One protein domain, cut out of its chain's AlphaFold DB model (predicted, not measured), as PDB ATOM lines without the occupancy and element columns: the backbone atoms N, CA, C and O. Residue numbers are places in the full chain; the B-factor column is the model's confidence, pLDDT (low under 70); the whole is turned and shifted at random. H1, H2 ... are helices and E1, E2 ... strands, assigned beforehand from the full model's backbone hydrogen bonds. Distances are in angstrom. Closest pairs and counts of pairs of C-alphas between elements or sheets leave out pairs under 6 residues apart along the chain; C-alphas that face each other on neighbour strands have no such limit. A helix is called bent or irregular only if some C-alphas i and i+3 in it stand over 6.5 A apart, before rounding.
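What this domain is: This is residues 311 to 432 of the 434 residues of an uncharacterized protein of Myxococcales bacterium (UniProt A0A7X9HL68). An antiparallel sheet of four strands, curled like part of a barrel, wraps round H1b, the second arm of a long bent helix. H2 and H3 pack on H1b, H5 packs on E2, and the long link before H3 loops far from the middle. The printed part has 122 residues, with five named helices and four named strands in the order H1 H2 H3 E1 H4 H5 E2 E3 E4; the sheet's order is E1 E2 E3 E4. The class is mixed, helices and strands. The whole is compact, with a radius of gyration of the C-alphas of 14.4 A and spans of 39 by 38 by 23 A.

Where its parts are: H1, residues 315 to 337, begins at C-alpha 315 (52.334, 33.219, -39.108). By its hydrogen bonds it was assigned as one helix, but it is bent: C-alphas 324 and 327 are 7.0 A apart. Its arms are H1a, residues 315 to 324, 14.1 A, and H1b, residues 327 to 337, 15.2 A, at a steep tilt of 50 degrees. H2 is residues 341 to 345, H3 residues 360 to 372, 18.3 A, E1 residues 376 to 379, and H4 residues 382 to 385. H5 is residues 387 to 400, 19.9 A, E2 residues 403 to 411, 26.2 A, and E3 residues 414 to 424, 32.7 A. E4, residues 429 to 431, ends at C-alpha 431 (41.095, 46.413, -50.449).

How they stand to each other: H1 is the hub, touching H2, H3 and H5. H1a and H5 only just touch, with 3 pairs of C-alphas within 8 A, the closest those of Tyr 318 and Ile 394, 6.1 A; they are about perpendicular at 79 degrees. H1b touches H3, the closest C-alphas being those of Val 336 and Arg 368, 6.0 A. H1b touches H2, closest at Leu 335 and Phe 344, C-alphas 5.9 A apart. The sheet curls round H1b. H3 is over E1 at a height over the sheet of 9.1 A; H5 is over E2 at 8.9 A. H4 only just lies over E2, with 3 C-alphas falling on it. E1 and E2 are antiparallel, with N 378 and O 408 3.1 A apart, within hydrogen-bond range. E2, E3 and E4 form a meander, each strand the antiparallel neighbour of the one before; both hairpins have pairs within hydrogen-bond range, N 407 and O 418, 2.9 A, and N 423 and O 430, 2.9 A. In H1a, H1b, H2, H3 and H5 every O i to N i+4 pair is within hydrogen-bond range; H4 is too short for one.

The domain as a whole: The two C-alphas farthest apart, those of Pro 353 and Asp 413, are 41.2 A apart. The printed part has no cut. The link from H2 to H3, residues 346 to 359, is long; the other links are tight. The mean pLDDT of the printed part is 90.3, and residues 351 to 358 are under 70.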
ATOM      1  N   GLN A 311      56.426  31.141 -34.185       85.19
ATOM      2  CA  GLN A 311      55.864  29.966 -33.524       85.19
ATOM      3  C   GLN A 311      54.333  29.905 -33.624       85.19
ATOM      4  O   GLN A 311      53.759  28.831 -33.444       85.19
ATOM      5  N   ILE A 312      53.655  31.015 -33.947       87.50
ATOM      6  CA  ILE A 312      52.198  31.031 -34.099       87.50
ATOM      7  C   ILE A 312      51.823  30.248 -35.371       87.50
ATOM      8  O   ILE A 312      52.271  30.606 -36.470       87.50
ATOM      9  N   PRO A 313      50.967  29.211 -35.280       91.50
ATOM     10  CA  PRO A 313      50.544  28.447 -36.447       91.50
ATOM     11  C   PRO A 313      49.935  29.349 -37.527       91.50
ATOM     12  O   PRO A 313      48.936  30.022 -37.306       91.50
ATOM     13  N   GLY A 314      50.530  29.350 -38.724       94.06
ATOM     14  CA  GLY A 314      50.083  30.191 -39.840       94.06
ATOM     15  C   GLY A 314      50.710  31.580 -39.922       94.06
ATOM     16  O   GLY A 314      50.373  32.320 -40.847       94.06
ATOM     17  N   TYR A 315      51.646  31.931 -39.035       94.88
ATOM     18  CA  TYR A 315      52.334  33.219 -39.108       94.88
ATOM     19  C   TYR A 315      53.117  33.401 -40.408       94.88
ATOM     20  O   TYR A 315      52.977  34.434 -41.050       94.88
ATOM     21  N   ALA A 316      53.902  32.408 -40.841       95.00
ATOM     22  CA  ALA A 316      54.705  32.512 -42.062       95.00
ATOM     23  C   ALA A 316      53.879  32.889 -43.317       95.00
ATOM     24  O   ALA A 316      54.197  33.906 -43.940       95.00
ATOM     25  N   PRO A 317      52.790  32.171 -43.673       96.50
ATOM     26  CA  PRO A 317      51.959  32.564 -44.811       96.50
ATOM     27  C   PRO A 317      51.226  33.894 -44.583       96.50
ATOM     28  O   PRO A 317      51.068  34.663 -45.529       96.50
ATOM     29  N   TYR A 318      50.812  34.206 -43.348       96.81
ATOM     30  CA  TYR A 318      50.225  35.510 -43.022       96.81
ATOM     31  C   TYR A 318      51.220  36.655 -43.254       96.81
ATOM     32  O   TYR A 318      50.880  37.650 -43.886       96.81
ATOM     33  N   ARG A 319      52.463  36.507 -42.786       95.56
ATOM     34  CA  ARG A 319      53.531  37.500 -42.930       95.56
ATOM     35  C   ARG A 319      53.896  37.712 -44.391       95.56
ATOM     36  O   ARG A 319      54.063  38.852 -44.809       95.56
ATOM     37  N   GLN A 320      53.995  36.636 -45.167       95.81
ATOM     38  CA  GLN A 320      54.239  36.740 -46.601       95.81
ATOM     39  C   GLN A 320      53.129  37.553 -47.285       95.81
ATOM     40  O   GLN A 320      53.421  38.557 -47.932       95.81
ATOM     41  N   ALA A 321      51.865  37.189 -47.055       97.25
ATOM     42  CA  ALA A 321      50.711  37.921 -47.574       97.25
ATOM     43  C   ALA A 321      50.708  39.397 -47.127       97.25
ATOM     44  O   ALA A 321      50.435  40.297 -47.922       97.25
ATOM     45  N   TYR A 322      51.068  39.662 -45.868       97.00
ATOM     46  CA  TYR A 322      51.197  41.012 -45.318       97.00
ATOM     47  C   TYR A 322      52.211  41.853 -46.098       97.00
ATOM     48  O   TYR A 322      51.918  42.992 -46.465       97.00
ATOM     49  N   LEU A 323      53.397  41.298 -46.365       95.75
ATOM     50  CA  LEU A 323      54.459  41.979 -47.108       95.75
ATOM     51  C   LEU A 323      54.077  42.210 -48.574       95.75
ATOM     52  O   LEU A 323      54.360  43.283 -49.106       95.75
ATOM     53  N   GLU A 324      53.396  41.254 -49.206       96.75
ATOM     54  CA  GLU A 324      52.897  41.378 -50.582       96.75
ATOM     55  C   GLU A 324      51.820  42.467 -50.725       96.75
ATOM     56  O   GLU A 324      51.812  43.202 -51.712       96.75
ATOM     57  N   ALA A 325      50.928  42.610 -49.740       97.12
ATOM     58  CA  ALA A 325      49.858  43.612 -49.750       97.12
ATOM     59  C   ALA A 325      50.305  45.004 -49.255       97.12
ATOM     60  O   ALA A 325      49.626  46.006 -49.500       97.12
ATOM     61  N   LEU A 326      51.450  45.104 -48.571       96.75
ATOM     62  CA  LEU A 326      51.943  46.352 -47.979       96.75
ATOM     63  C   LEU A 326      52.102  47.515 -48.985       96.75
ATOM     64  O   LEU A 326      51.733  48.642 -48.631       96.75
ATOM     65  N   PRO A 327      52.603  47.315 -50.224       97.56
ATOM     66  CA  PRO A 327      52.651  48.378 -51.230       97.56
ATOM     67  C   PRO A 327      51.271  48.962 -51.553       97.56
ATOM     68  O   PRO A 327      51.147  50.177 -51.704       97.56
ATOM     69  N   LEU A 328      50.226  48.128 -51.587       97.19
ATOM     70  CA  LEU A 328      48.859  48.575 -51.842       97.19
ATOM     71  C   LEU A 328      48.309  49.406 -50.679       97.19
ATOM     72  O   LEU A 328      47.663  50.423 -50.914       97.19
ATOM     73  N   LEU A 329      48.603  49.035 -49.427       96.88
ATOM     74  CA  LEU A 329      48.259  49.874 -48.273       96.88
ATOM     75  C   LEU A 329      48.954  51.239 -48.355       96.88
ATOM     76  O   LEU A 329      48.308  52.269 -48.168       96.88
ATOM     77  N   LYS A 330      50.255  51.265 -48.670       97.25
ATOM     78  CA  LYS A 330      51.008  52.520 -48.848       97.25
ATOM     79  C   LYS A 330      50.394  53.389 -49.946       97.25
ATOM     80  O   LYS A 330      50.240  54.594 -49.756       97.25
ATOM     81  N   GLN A 331      50.002  52.779 -51.064       97.38
ATOM     82  CA  GLN A 331      49.295  53.464 -52.141       97.38
ATOM     83  C   GLN A 331      47.951  54.024 -51.659       97.38
ATOM     84  O   GLN A 331      47.689  55.205 -51.865       97.38
ATOM     85  N   ALA A 332      47.131  53.218 -50.982       95.94
ATOM     86  CA  ALA A 332      45.833  53.637 -50.459       95.94
ATOM     87  C   ALA A 332      45.962  54.846 -49.523       95.94
ATOM     88  O   ALA A 332      45.268  55.843 -49.709       95.94
ATOM     89  N   LEU A 333      46.901  54.799 -48.570       96.19
ATOM     90  CA  LEU A 333      47.174  55.923 -47.675       96.19
ATOM     91  C   LEU A 333      47.644  57.155 -48.460       96.19
ATOM     92  O   LEU A 333      47.087  58.227 -48.251       96.19
ATOM     93  N   SER A 334      48.563  57.005 -49.424       96.31
ATOM     94  CA  SER A 334      49.022  58.111 -50.281       96.31
ATOM     95  C   SER A 334      47.897  58.758 -51.099       96.31
ATOM     96  O   SER A 334      47.929  59.969 -51.313       96.31
ATOM     97  N   LEU A 335      46.904  57.992 -51.559       96.00
ATOM     98  CA  LEU A 335      45.755  58.533 -52.295       96.00
ATOM     99  C   LEU A 335      44.824  59.338 -51.386       96.00
ATOM    100  O   LEU A 335      44.354  60.395 -51.802       96.00
ATOM    101  N   VAL A 336      44.638  58.907 -50.131       94.44
ATOM    102  CA  VAL A 336      43.980  59.734 -49.103       94.44
ATOM    103  C   VAL A 336      44.756  61.035 -48.900       94.44
ATOM    104  O   VAL A 336      44.152  62.082 -48.673       94.44
ATOM    105  N   GLU A 337      46.089  61.007 -49.010       92.38
ATOM    106  CA  GLU A 337      46.884  62.225 -48.865       92.38
ATOM    107  C   GLU A 337      46.698  63.239 -49.985       92.38
ATOM    108  O   GLU A 337      46.733  64.442 -49.728       92.38
ATOM    109  N   ARG A 338      46.495  62.740 -51.204       94.00
ATOM    110  CA  ARG A 338      46.302  63.528 -52.429       94.00
ATOM    111  C   ARG A 338      44.839  63.855 -52.714       94.00
ATOM    112  O   ARG A 338      44.553  64.498 -53.716       94.00
ATOM    113  N   ASP A 339      43.936  63.399 -51.853       92.19
ATOM    114  CA  ASP A 339      42.491  63.552 -51.991       92.19
ATOM    115  C   ASP A 339      41.875  62.883 -53.243       92.19
ATOM    116  O   ASP A 339      40.795  63.255 -53.709       92.19
ATOM    117  N   ASP A 340      42.533  61.852 -53.787       94.75
ATOM    118  CA  ASP A 340      42.133  61.195 -55.040       94.75
ATOM    119  C   ASP A 340      41.119  60.063 -54.807       94.75
ATOM    120  O   ASP A 340      41.433  58.868 -54.766       94.75
ATOM    121  N   SER A 341      39.859  60.478 -54.679       90.06
ATOM    122  CA  SER A 341      38.716  59.594 -54.418       90.06
ATOM    123  C   SER A 341      38.520  58.514 -55.480       90.06
ATOM    124  O   SER A 341      38.145  57.381 -55.169       90.06
ATOM    125  N   LYS A 342      38.775  58.859 -56.745       91.44
ATOM    126  CA  LYS A 342      38.540  57.970 -57.883       91.44
ATOM    127  C   LYS A 342      39.590  56.866 -57.926       91.44
ATOM    128  O   LYS A 342      39.235  55.698 -58.080       91.44
ATOM    129  N   ALA A 343      40.865  57.220 -57.768       93.75
ATOM    130  CA  ALA A 343      41.935  56.234 -57.725       93.75
ATOM    131  C   ALA A 343      41.837  55.345 -56.479       93.75
ATOM    132  O   ALA A 343      42.099  54.148 -56.574       93.75
ATOM    133  N   PHE A 344      41.421  55.892 -55.330       93.69
ATOM    134  CA  PHE A 344      41.255  55.109 -54.102       93.69
ATOM    135  C   PHE A 344      40.160  54.048 -54.249       93.69
ATOM    136  O   PHE A 344      40.386  52.882 -53.928       93.69
ATOM    137  N   ALA A 345      38.999  54.420 -54.801       90.25
ATOM    138  CA  ALA A 345      37.906  53.481 -55.059       90.25
ATOM    139  C   ALA A 345      38.324  52.337 -56.005       90.25
ATOM    140  O   ALA A 345      37.887  51.202 -55.831       90.25
ATOM    141  N   ALA A 346      39.228  52.598 -56.955       91.50
ATOM    142  CA  ALA A 346      39.741  51.584 -57.879       91.50
ATOM    143  C   ALA A 346      40.633  50.512 -57.214       91.50
ATOM    144  O   ALA A 346      40.917  49.484 -57.837       91.50
ATOM    145  N   LEU A 347      41.077  50.722 -55.968       92.81
ATOM    146  CA  LEU A 347      41.875  49.743 -55.222       92.81
ATOM    147  C   LEU A 347      41.035  48.619 -54.594       92.81
ATOM    148  O   LEU A 347      41.596  47.616 -54.145       92.81
ATOM    149  N   PHE A 348      39.712  48.776 -54.544       89.75
ATOM    150  CA  PHE A 348      38.813  47.797 -53.938       89.75
ATOM    151  C   PHE A 348      38.579  46.588 -54.845       89.75
ATOM    152  O   PHE A 348      38.695  46.668 -56.072       89.75
ATOM    153  N   SER A 349      38.271  45.448 -54.232       82.88
ATOM    154  CA  SER A 349      37.769  44.276 -54.943       82.88
ATOM    155  C   SER A 349      36.392  44.572 -55.533       82.88
ATOM    156  O   SER A 349      35.671  45.444 -55.047       82.88
ATOM    157  N   HIS A 350      36.005  43.820 -56.564       73.44
ATOM    158  CA  HIS A 350      34.615  43.815 -57.015       73.44
ATOM    159  C   HIS A 350      33.677  43.361 -55.901       73.44
ATOM    160  O   HIS A 350      34.099  42.642 -54.989       73.44
ATOM    161  N   ALA A 351      32.414  43.759 -56.028       63.41
ATOM    162  CA  ALA A 351      31.434  43.478 -55.010       63.41
ATOM    163  C   ALA A 351      31.132  41.997 -54.846       63.41
ATOM    164  O   ALA A 351      30.778  41.316 -55.810       63.41
ATOM    165  N   ASP A 352      31.281  41.511 -53.617       63.00
ATOM    166  CA  ASP A 352      30.827  40.202 -53.192       63.00
ATOM    167  C   ASP A 352      29.501  40.393 -52.438       63.00
ATOM    168  O   ASP A 352      29.503  40.758 -51.262       63.00
ATOM    169  N   PRO A 353      28.348  40.084 -53.057       57.59
ATOM    170  CA  PRO A 353      27.038  40.261 -52.429       57.59
ATOM    171  C   PRO A 353      26.842  39.434 -51.145       57.59
ATOM    172  O   PRO A 353      25.851  39.628 -50.441       57.59
ATOM    173  N   ARG A 354      27.765  38.519 -50.806       61.28
ATOM    174  CA  ARG A 354      27.787  37.792 -49.524       61.28
ATOM    175  C   ARG A 354      28.532  38.542 -48.412       61.28
ATOM    176  O   ARG A 354      28.473  38.112 -47.260       61.28
ATOM    177  N   ARG A 355      29.241  39.631 -48.723       60.84
ATOM    178  CA  ARG A 355      30.092  40.397 -47.801       60.84
ATOM    179  C   ARG A 355      29.476  41.767 -47.543       60.84
ATOM    180  O   ARG A 355      29.774  42.763 -48.188       60.84
ATOM    181  N   ALA A 356      28.588  41.817 -46.561       48.19
ATOM    182  CA  ALA A 356      27.947  43.062 -46.170       48.19
ATOM    183  C   ALA A 356      28.910  44.000 -45.405       48.19
ATOM    184  O   ALA A 356      29.667  43.561 -44.536       48.19
ATOM    185  N   ASN A 357      28.739  45.310 -45.641       53.91
ATOM    186  CA  ASN A 357      28.982  46.420 -44.701       53.91
ATOM    187  C   ASN A 357      30.288  47.258 -44.769       53.91
ATOM    188  O   ASN A 357      30.640  47.887 -43.771       53.91
ATOM    189  N   ARG A 358      31.005  47.346 -45.904       60.56
ATOM    190  CA  ARG A 358      32.172  48.258 -46.052       60.56
ATOM    191  C   ARG A 358      32.195  49.043 -47.368       60.56
ATOM    192  O   ARG A 358      32.799  48.613 -48.343       60.56
ATOM    193  N   ASP A 359      31.565  50.212 -47.365       70.81
ATOM    194  CA  ASP A 359      31.495  51.105 -48.525       70.81
ATOM    195  C   ASP A 359      32.837  51.851 -48.763       70.81
ATOM    196  O   ASP A 359      33.331  52.513 -47.839       70.81
ATOM    197  N   PRO A 360      33.457  51.768 -49.962       75.50
ATOM    198  CA  PRO A 360      34.738  52.422 -50.252       75.50
ATOM    199  C   PRO A 360      34.776  53.941 -49.970       75.50
ATOM    200  O   PRO A 360      35.721  54.385 -49.305       75.50
ATOM    201  N   PRO A 361      33.771  54.748 -50.386       78.81
ATOM    202  CA  PRO A 361      33.630  56.146 -49.976       78.81
ATOM    203  C   PRO A 361      33.673  56.361 -48.460       78.81
ATOM    204  O   PRO A 361      34.383  57.253 -47.997       78.81
ATOM    205  N   SER A 362      32.971  55.535 -47.676       84.81
ATOM    206  CA  SER A 362      32.951  55.656 -46.212       84.81
ATOM    207  C   SER A 362      34.332  55.439 -45.588       84.81
ATOM    208  O   SER A 362      34.763  56.225 -44.742       84.81
ATOM    209  N   ILE A 363      35.071  54.414 -46.033       87.69
ATOM    210  CA  ILE A 363      36.439  54.160 -45.550       87.69
ATOM    211  C   ILE A 363      37.336  55.354 -45.861       87.69
ATOM    212  O   ILE A 363      38.069  55.821 -44.987       87.69
ATOM    213  N   MET A 364      37.274  55.863 -47.091       89.75
ATOM    214  CA  MET A 364      38.117  56.982 -47.476       89.75
ATOM    215  C   MET A 364      37.785  58.253 -46.694       89.75
ATOM    216  O   MET A 364      38.702  58.931 -46.234       89.75
ATOM    217  N   GLU A 365      36.501  58.561 -46.499       90.69
ATOM    218  CA  GLU A 365      36.085  59.735 -45.731       90.69
ATOM    219  C   GLU A 365      36.536  59.635 -44.268       90.69
ATOM    220  O   GLU A 365      37.037  60.612 -43.719       90.69
ATOM    221  N   ASN A 366      36.487  58.446 -43.659       91.62
ATOM    222  CA  ASN A 366      37.006  58.229 -42.304       91.62
ATOM    223  C   ASN A 366      38.523  58.485 -42.208       91.62
ATOM    224  O   ASN A 366      38.996  59.136 -41.267       91.62
ATOM    225  N   LEU A 367      39.302  58.012 -43.188       94.12
ATOM    226  CA  LEU A 367      40.748  58.257 -43.248       94.12
ATOM    227  C   LEU A 367      41.050  59.743 -43.508       94.12
ATOM    228  O   LEU A 367      41.901  60.333 -42.838       94.12
ATOM    229  N   ARG A 368      40.306  60.379 -44.418       94.12
ATOM    230  CA  ARG A 368      40.399  61.814 -44.720       94.12
ATOM    231  C   ARG A 368      40.077  62.662 -43.492       94.12
ATOM    232  O   ARG A 368      40.841  63.569 -43.164       94.12
ATOM    233  N   HIS A 369      38.989  62.359 -42.787       94.44
ATOM    234  CA  HIS A 369      38.600  63.032 -41.548       94.44
ATOM    235  C   HIS A 369      39.687  62.891 -40.474       94.44
ATOM    236  O   HIS A 369      40.075  63.868 -39.831       94.44
ATOM    237  N   THR A 370      40.260  61.694 -40.336       93.75
ATOM    238  CA  THR A 370      41.386  61.453 -39.427       93.75
ATOM    239  C   THR A 370      42.594  62.337 -39.768       93.75
ATOM    240  O   THR A 370      43.166  62.960 -38.877       93.75
ATOM    241  N   ARG A 371      42.948  62.499 -41.049       93.81
ATOM    242  CA  ARG A 371      44.028  63.426 -41.443       93.81
ATOM    243  C   ARG A 371      43.676  64.887 -41.180       93.81
ATOM    244  O   ARG A 371      44.501  65.625 -40.646       93.81
ATOM    245  N   LYS A 372      42.441  65.303 -41.483       93.38
ATOM    246  CA  LYS A 372      41.948  66.670 -41.221       93.38
ATOM    247  C   LYS A 372      42.006  67.046 -39.736       93.38
ATOM    248  O   LYS A 372      42.171  68.217 -39.417       93.38
ATOM    249  N   THR A 373      41.924  66.070 -38.830       93.50
ATOM    250  CA  THR A 373      42.071  66.277 -37.374       93.50
ATOM    251  C   THR A 373      43.533  66.261 -36.887       93.50
ATOM    252  O   THR A 373      43.791  66.268 -35.678       93.50
ATOM    253  N   GLY A 374      44.500  66.277 -37.813       93.94
ATOM    254  CA  GLY A 374      45.929  66.435 -37.536       93.94
ATOM    255  C   GLY A 374      46.693  65.130 -37.302       93.94
ATOM    256  O   GLY A 374      47.795  65.178 -36.762       93.94
ATOM    257  N   PHE A 375      46.127  63.972 -37.656       95.81
ATOM    258  CA  PHE A 375      46.829  62.690 -37.555       95.81
ATOM    259  C   PHE A 375      47.571  62.340 -38.848       95.81
ATOM    260  O   PHE A 375      46.998  62.388 -39.938       95.81
ATOM    261  N   ALA A 376      48.815  61.889 -38.714       94.81
ATOM    262  CA  ALA A 376      49.511  61.164 -39.769       94.81
ATOM    263  C   ALA A 376      49.014  59.712 -39.823       94.81
ATOM    264  O   ALA A 376      48.713  59.114 -38.785       94.81
ATOM    265  N   LEU A 377      48.927  59.161 -41.035       96.06
ATOM    266  CA  LEU A 377      48.535  57.778 -41.290       96.06
ATOM    267  C   LEU A 377      49.715  57.034 -41.902       96.06
ATOM    268  O   LEU A 377      50.147  57.362 -43.003       96.06
ATOM    269  N   GLU A 378      50.218  56.021 -41.210       95.38
ATOM    270  CA  GLU A 378      51.406  55.283 -41.641       95.38
ATOM    271  C   GLU A 378      51.159  53.778 -41.534       95.38
ATOM    272  O   GLU A 378      50.484  53.346 -40.602       95.38
ATOM    273  N   PRO A 379      51.693  52.939 -42.434       96.25
ATOM    274  CA  PRO A 379      51.657  51.497 -42.223       96.25
ATOM    275  C   PRO A 379      52.462  51.122 -40.970       96.25
ATOM    276  O   PRO A 379      53.439  51.791 -40.630       96.25
ATOM    277  N   CYS A 380      52.088  50.029 -40.309       95.44
ATOM    278  CA  CYS A 380      52.882  49.458 -39.222       95.44
ATOM    279  C   CYS A 380      53.340  48.024 -39.530       95.44
ATOM    280  O   CYS A 380      52.745  47.350 -40.379       95.44
ATOM    281  N   PRO A 381      54.417  47.553 -38.876       94.50
ATOM    282  CA  PRO A 381      54.812  46.149 -38.927       94.50
ATOM    283  C   PRO A 381      53.781  45.259 -38.202       94.50
ATOM    284  O   PRO A 381      53.161  45.723 -37.240       94.50
ATOM    285  N   PRO A 382      53.601  43.983 -38.596       92.50
ATOM    286  CA  PRO A 382      52.656  43.067 -37.948       92.50
ATOM    287  C   PRO A 382      52.803  42.992 -36.423       92.50
ATOM    288  O   PRO A 382      51.806  42.984 -35.698       92.50
ATOM    289  N   LEU A 383      54.043  42.992 -35.922       92.81
ATOM    290  CA  LEU A 383      54.335  42.884 -34.489       92.81
ATOM    291  C   LEU A 383      53.908  44.121 -33.681       92.81
ATOM    292  O   LEU A 383      53.806  44.064 -32.452       92.81
ATOM    293  N   ALA A 384      53.559  45.228 -34.342       94.38
ATOM    294  CA  ALA A 384      52.974  46.379 -33.669       94.38
ATOM    295  C   ALA A 384      51.596  46.053 -33.057       94.38
ATOM    296  O   ALA A 384      51.246  46.641 -32.035       94.38
ATOM    297  N   MET A 385      50.836  45.088 -33.604       90.25
ATOM    298  CA  MET A 385      49.498  44.701 -33.112       90.25
ATOM    299  C   MET A 385      49.530  43.992 -31.751       90.25
ATOM    300  O   MET A 385      48.615  44.161 -30.950       90.25
ATOM    301  N   GLY A 386      50.647  43.362 -31.378       87.88
ATOM    302  CA  GLY A 386      50.776  42.622 -30.113       87.88
ATOM    303  C   GLY A 386      50.227  41.207 -30.235       87.88
ATOM    304  O   GLY A 386      49.560  40.886 -31.214       87.88
ATOM    305  N   TRP A 387      50.529  40.356 -29.255       88.12
ATOM    306  CA  TRP A 387      50.327  38.910 -29.380       88.12
ATOM    307  C   TRP A 387      48.879  38.503 -29.682       88.12
ATOM    308  O   TRP A 387      48.624  37.856 -30.692       88.12
ATOM    309  N   SER A 388      47.919  38.914 -28.846       88.56
ATOM    310  CA  SER A 388      46.508  38.521 -28.983       88.56
ATOM    311  C   SER A 388      45.884  38.989 -30.298       88.56
ATOM    312  O   SER A 388      45.184  38.226 -30.968       88.56
ATOM    313  N   ASP A 389      46.159  40.233 -30.692       90.75
ATOM    314  CA  ASP A 389      45.619  40.825 -31.918       90.75
ATOM    315  C   ASP A 389      46.247  40.191 -33.163       90.75
ATOM    316  O   ASP A 389      45.542  39.935 -34.143       90.75
ATOM    317  N   LEU A 390      47.553  39.901 -33.120       92.75
ATOM    318  CA  LEU A 390      48.270  39.218 -34.192       92.75
ATOM    319  C   LEU A 390      47.782  37.772 -34.349       92.75
ATOM    320  O   LEU A 390      47.445  37.373 -35.461       92.75
ATOM    321  N   ALA A 391      47.664  37.016 -33.253       92.69
ATOM    322  CA  ALA A 391      47.129  35.654 -33.268       92.69
ATOM    323  C   ALA A 391      45.707  35.616 -33.851       92.69
ATOM    324  O   ALA A 391      45.426  34.842 -34.767       92.69
ATOM    325  N   SER A 392      44.842  36.538 -33.414       93.19
ATOM    326  CA  SER A 392      43.479  36.676 -33.944       93.19
ATOM    327  C   SER A 392      43.460  37.046 -35.435       93.19
ATOM    328  O   SER A 392      42.593  36.596 -36.187       93.19
ATOM    329  N   ALA A 393      44.403  37.878 -35.893       94.19
ATOM    330  CA  ALA A 393      44.524  38.247 -37.303       94.19
ATOM    331  C   ALA A 393      44.973  37.063 -38.176       94.19
ATOM    332  O   ALA A 393      44.429  36.878 -39.266       94.19
ATOM    333  N   ILE A 394      45.914  36.250 -37.687       95.62
ATOM    334  CA  ILE A 394      46.392  35.037 -38.364       95.62
ATOM    335  C   ILE A 394      45.264  34.012 -38.474       95.62
ATOM    336  O   ILE A 394      45.002  33.506 -39.565       95.62
ATOM    337  N   GLU A 395      44.548  33.758 -37.379       94.88
ATOM    338  CA  GLU A 395      43.427  32.816 -37.362       94.88
ATOM    339  C   GLU A 395      42.334  33.234 -38.359       94.88
ATOM    340  O   GLU A 395      41.850  32.417 -39.151       94.88
ATOM    341  N   ARG A 396      41.974  34.525 -38.377       92.56
ATOM    342  CA  ARG A 396      41.020  35.062 -39.355       92.56
ATOM    343  C   ARG A 396      41.513  34.838 -40.778       92.56
ATOM    344  O   ARG A 396      40.763  34.316 -41.598       92.56
ATOM    345  N   PHE A 397      42.767  35.183 -41.059       95.81
ATOM    346  CA  PHE A 397      43.354  35.009 -42.381       95.81
ATOM    347  C   PHE A 397      43.323  33.546 -42.838       95.81
ATOM    348  O   PHE A 397      42.976  33.258 -43.983       95.81
ATOM    349  N   GLN A 398      43.607  32.598 -41.946       95.50
ATOM    350  CA  GLN A 398      43.529  31.176 -42.266       95.50
ATOM    351  C   GLN A 398      42.107  30.742 -42.637       95.50
ATOM    352  O   GLN A 398      41.948  30.033 -43.637       95.50
ATOM    353  N   LYS A 399      41.104  31.195 -41.869       94.00
ATOM    354  CA  LYS A 399      39.688  30.820 -42.026       94.00
ATOM    355  C   LYS A 399      39.012  31.477 -43.228       94.00
ATOM    356  O   LYS A 399      38.303  30.800 -43.964       94.00
ATOM    357  N   THR A 400      39.199  32.781 -43.418       90.75
ATOM    358  CA  THR A 400      38.415  33.572 -44.386       90.75
ATOM    359  C   THR A 400      39.220  34.025 -45.597       90.75
ATOM    360  O   THR A 400      38.639  34.520 -46.559       90.75
ATOM    361  N   LYS A 401      40.553  33.875 -45.563       91.44
ATOM    362  CA  LYS A 401      41.487  34.483 -46.530       91.44
ATOM    363  C   LYS A 401      41.412  36.016 -46.569       91.44
ATOM    364  O   LYS A 401      41.930  36.632 -47.497       91.44
ATOM    365  N   GLU A 402      40.813  36.635 -45.551       91.88
ATOM    366  CA  GLU A 402      40.835  38.084 -45.354       91.88
ATOM    367  C   GLU A 402      42.096  38.478 -44.597       91.88
ATOM    368  O   GLU A 402      42.349  38.020 -43.480       91.88
ATOM    369  N   LEU A 403      42.880  39.361 -45.195       95.44
ATOM    370  CA  LEU A 403      44.137  39.821 -44.637       95.44
ATOM    371  C   LEU A 403      43.944  41.198 -43.999       95.44
ATOM    372  O   LEU A 403      43.635  42.169 -44.681       95.44
ATOM    373  N   GLY A 404      44.119  41.303 -42.684       93.62
ATOM    374  CA  GLY A 404      44.121  42.595 -41.995       93.62
ATOM    375  C   GLY A 404      45.523  43.182 -41.928       93.62
ATOM    376  O   GLY A 404      46.344  42.654 -41.180       93.62
ATOM    377  N   LEU A 405      45.780  44.271 -42.659       95.88
ATOM    378  CA  LEU A 405      47.013  45.050 -42.514       95.88
ATOM    379  C   LEU A 405      46.813  46.162 -41.496       95.88
ATOM    380  O   LEU A 405      45.758  46.802 -41.468       95.88
ATOM    381  N   CYS A 406      47.839  46.405 -40.689       95.75
ATOM    382  CA  CYS A 406      47.811  47.441 -39.678       95.75
ATOM    383  C   CYS A 406      48.334  48.775 -40.230       95.75
ATOM    384  O   CYS A 406      49.300  48.834 -40.998       95.75
ATOM    385  N   TYR A 407      47.699  49.860 -39.804       95.88
ATOM    386  CA  TYR A 407      48.193  51.219 -39.973       95.88
ATOM    387  C   TYR A 407      48.058  51.967 -38.646       95.88
ATOM    388  O   TYR A 407      47.178  51.673 -37.837       95.88
ATOM    389  N   ARG A 408      48.946  52.921 -38.396       96.00
ATOM    390  CA  ARG A 408      48.957  53.747 -37.194       96.00
ATOM    391  C   ARG A 408      48.475  55.159 -37.485       96.00
ATOM    392  O   ARG A 408      48.784  55.730 -38.530       96.00
ATOM    393  N   LYS A 409      47.752  55.714 -36.515       95.56
ATOM    394  CA  LYS A 409      47.361  57.123 -36.430       95.56
ATOM    395  C   LYS A 409      48.281  57.805 -35.439       95.56
ATOM    396  O   LYS A 409      48.285  57.422 -34.271       95.56
ATOM    397  N   VAL A 410      49.049  58.792 -35.885       94.94
ATOM    398  CA  VAL A 410      50.069  59.454 -35.057       94.94
ATOM    399  C   VAL A 410      49.769  60.943 -34.947       94.94
ATOM    400  O   VAL A 410      49.588  61.610 -35.962       94.94
ATOM    401  N   ARG A 411      49.722  61.469 -33.717       94.19
ATOM    402  CA  ARG A 411      49.624  62.912 -33.445       94.19
ATOM    403  C   ARG A 411      50.295  63.233 -32.116       94.19
ATOM    404  O   ARG A 411      49.806  62.810 -31.073       94.19
ATOM    405  N   SER A 412      51.391  63.988 -32.152       89.81
ATOM    406  CA  SER A 412      52.181  64.351 -30.965       89.81
ATOM    407  C   SER A 412      52.611  63.124 -30.144       89.81
ATOM    408  O   SER A 412      53.430  62.333 -30.607       89.81
ATOM    409  N   ASP A 413      52.076  62.937 -28.940       85.69
ATOM    410  CA  ASP A 413      52.286  61.810 -28.025       85.69
ATOM    411  C   ASP A 413      51.262  60.675 -28.221       85.69
ATOM    412  O   ASP A 413      51.504  59.533 -27.827       85.69
ATOM    413  N   TYR A 414      50.157  60.947 -28.914       91.62
ATOM    414  CA  TYR A 414      49.137  59.955 -29.212       91.62
ATOM    415  C   TYR A 414      49.558  59.041 -30.362       91.62
ATOM    416  O   TYR A 414      50.017  59.485 -31.422       91.62
ATOM    417  N   VAL A 415      49.338  57.741 -30.171       94.88
ATOM    418  CA  VAL A 415      49.367  56.751 -31.243       94.88
ATOM    419  C   VAL A 415      48.306  55.676 -31.004       94.88
ATOM    420  O   VAL A 415      48.126  55.196 -29.883       94.88
ATOM    421  N   SER A 416      47.621  55.273 -32.069       94.44
ATOM    422  CA  SER A 416      46.739  54.104 -32.084       94.44
ATOM    423  C   SER A 416      46.977  53.285 -33.346       94.44
ATOM    424  O   SER A 416      47.411  53.828 -34.362       94.44
ATOM    425  N   ILE A 417      46.683  51.988 -33.286       94.19
ATOM    426  CA  ILE A 417      46.703  51.100 -34.449       94.19
ATOM    427  C   ILE A 417      45.270  50.820 -34.877       94.19
ATOM    428  O   ILE A 417      44.404  50.544 -34.051       94.19
ATOM    429  N   GLU A 418      45.050  50.850 -36.178       93.62
ATOM    430  CA  GLU A 418      43.835  50.403 -36.832       93.62
ATOM    431  C   GLU A 418      44.180  49.410 -37.947       93.62
ATOM    432  O   GLU A 418      45.347  49.172 -38.261       93.62
ATOM    433  N   ARG A 419      43.158  48.763 -38.516       92.50
ATOM    434  CA  ARG A 419      43.340  47.724 -39.533       92.50
ATOM    435  C   ARG A 419      42.452  47.962 -40.739       92.50
ATOM    436  O   ARG A 419      41.262  48.235 -40.590       92.50
ATOM    437  N   ILE A 420      43.017  47.766 -41.922       91.75
ATOM    438  CA  ILE A 420      42.281  47.719 -43.188       91.75
ATOM    439  C   ILE A 420      42.312  46.274 -43.680       91.75
ATOM    440  O   ILE A 420      43.334  45.597 -43.569       91.75
ATOM    441  N   LEU A 421      41.168  45.781 -44.155       92.06
ATOM    442  CA  LEU A 421      41.050  44.417 -44.660       92.06
ATOM    443  C   LEU A 421      41.328  44.374 -46.160       92.06
ATOM    444  O   LEU A 421      40.920  45.264 -46.905       92.06
ATOM    445  N   PHE A 422      41.976  43.297 -46.571       93.50
ATOM    446  CA  PHE A 422      42.368  42.998 -47.934       93.50
ATOM    447  C   PHE A 422      41.904  41.592 -48.308       93.50
ATOM    448  O   PHE A 422      41.742  40.718 -47.452       93.50
ATOM    449  N   VAL A 423      41.716  41.371 -49.603       92.44
ATOM    450  CA  VAL A 423      41.431  40.063 -50.195       92.44
ATOM    451  C   VAL A 423      42.299  39.878 -51.434       92.44
ATOM    452  O   VAL A 423      42.613  40.847 -52.125       92.44
ATOM    453  N   HIS A 424      42.697  38.640 -51.708       91.62
ATOM    454  CA  HIS A 424      43.377  38.287 -52.948       91.62
ATOM    455  C   HIS A 424      42.346  37.766 -53.958       91.62
ATOM    456  O   HIS A 424      41.661  36.782 -53.679       91.62
ATOM    457  N   ASP A 425      42.225  38.403 -55.125       85.94
ATOM    458  CA  ASP A 425      41.237  38.041 -56.163       85.94
ATOM    459  C   ASP A 425      41.723  36.938 -57.130       85.94
ATOM    460  O   ASP A 425      41.063  36.609 -58.114       85.94
ATOM    461  N   GLY A 426      42.897  36.365 -56.849       85.12
ATOM    462  CA  GLY A 426      43.581  35.386 -57.697       85.12
ATOM    463  C   GLY A 426      44.629  36.005 -58.624       85.12
ATOM    464  O   GLY A 426      45.488  35.278 -59.114       85.12
ATOM    465  N   LYS A 427      44.612  37.330 -58.816       88.31
ATOM    466  CA  LYS A 427      45.618  38.071 -59.591       88.31
ATOM    467  C   LYS A 427      46.415  39.047 -58.733       88.31
ATOM    468  O   LYS A 427      47.621  39.159 -58.922       88.31
ATOM    469  N   ALA A 428      45.747  39.770 -57.840       92.75
ATOM    470  CA  ALA A 428      46.379  40.758 -56.981       92.75
ATOM    471  C   ALA A 428      45.637  40.918 -55.650       92.75
ATOM    472  O   ALA A 428      44.457  40.579 -55.504       92.75
ATOM    473  N   TRP A 429      46.333  41.503 -54.678       95.50
ATOM    474  CA  TRP A 429      45.704  42.034 -53.478       95.50
ATOM    475  C   TRP A 429      44.809  43.225 -53.827       95.50
ATOM    476  O   TRP A 429      45.144  44.052 -54.676       95.50
ATOM    477  N   ARG A 430      43.665  43.309 -53.152       93.69
ATOM    478  CA  ARG A 430      42.689  44.397 -53.245       93.69
ATOM    479  C   ARG A 430      42.229  44.785 -51.848       93.69
ATOM    480  O   ARG A 430      42.194  43.931 -50.960       93.69
ATOM    481  N   LEU A 431      41.843  46.046 -51.652       91.69
ATOM    482  CA  LEU A 431      41.095  46.413 -50.449       91.69
ATOM    483  C   LEU A 431      39.770  45.650 -50.473       91.69
ATOM    484  O   LEU A 431      39.128  45.550 -51.516       91.69
ATOM    485  N   LEU A 432      39.376  45.087 -49.335       85.19
ATOM    486  CA  LEU A 432      38.128  44.344 -49.240       85.19
ATOM    487  C   LEU A 432      36.949  45.306 -49.459       85.19
ATOM    488  O   LEU A 432      36.683  46.154 -48.605       85.19
TER     489      LEU A 432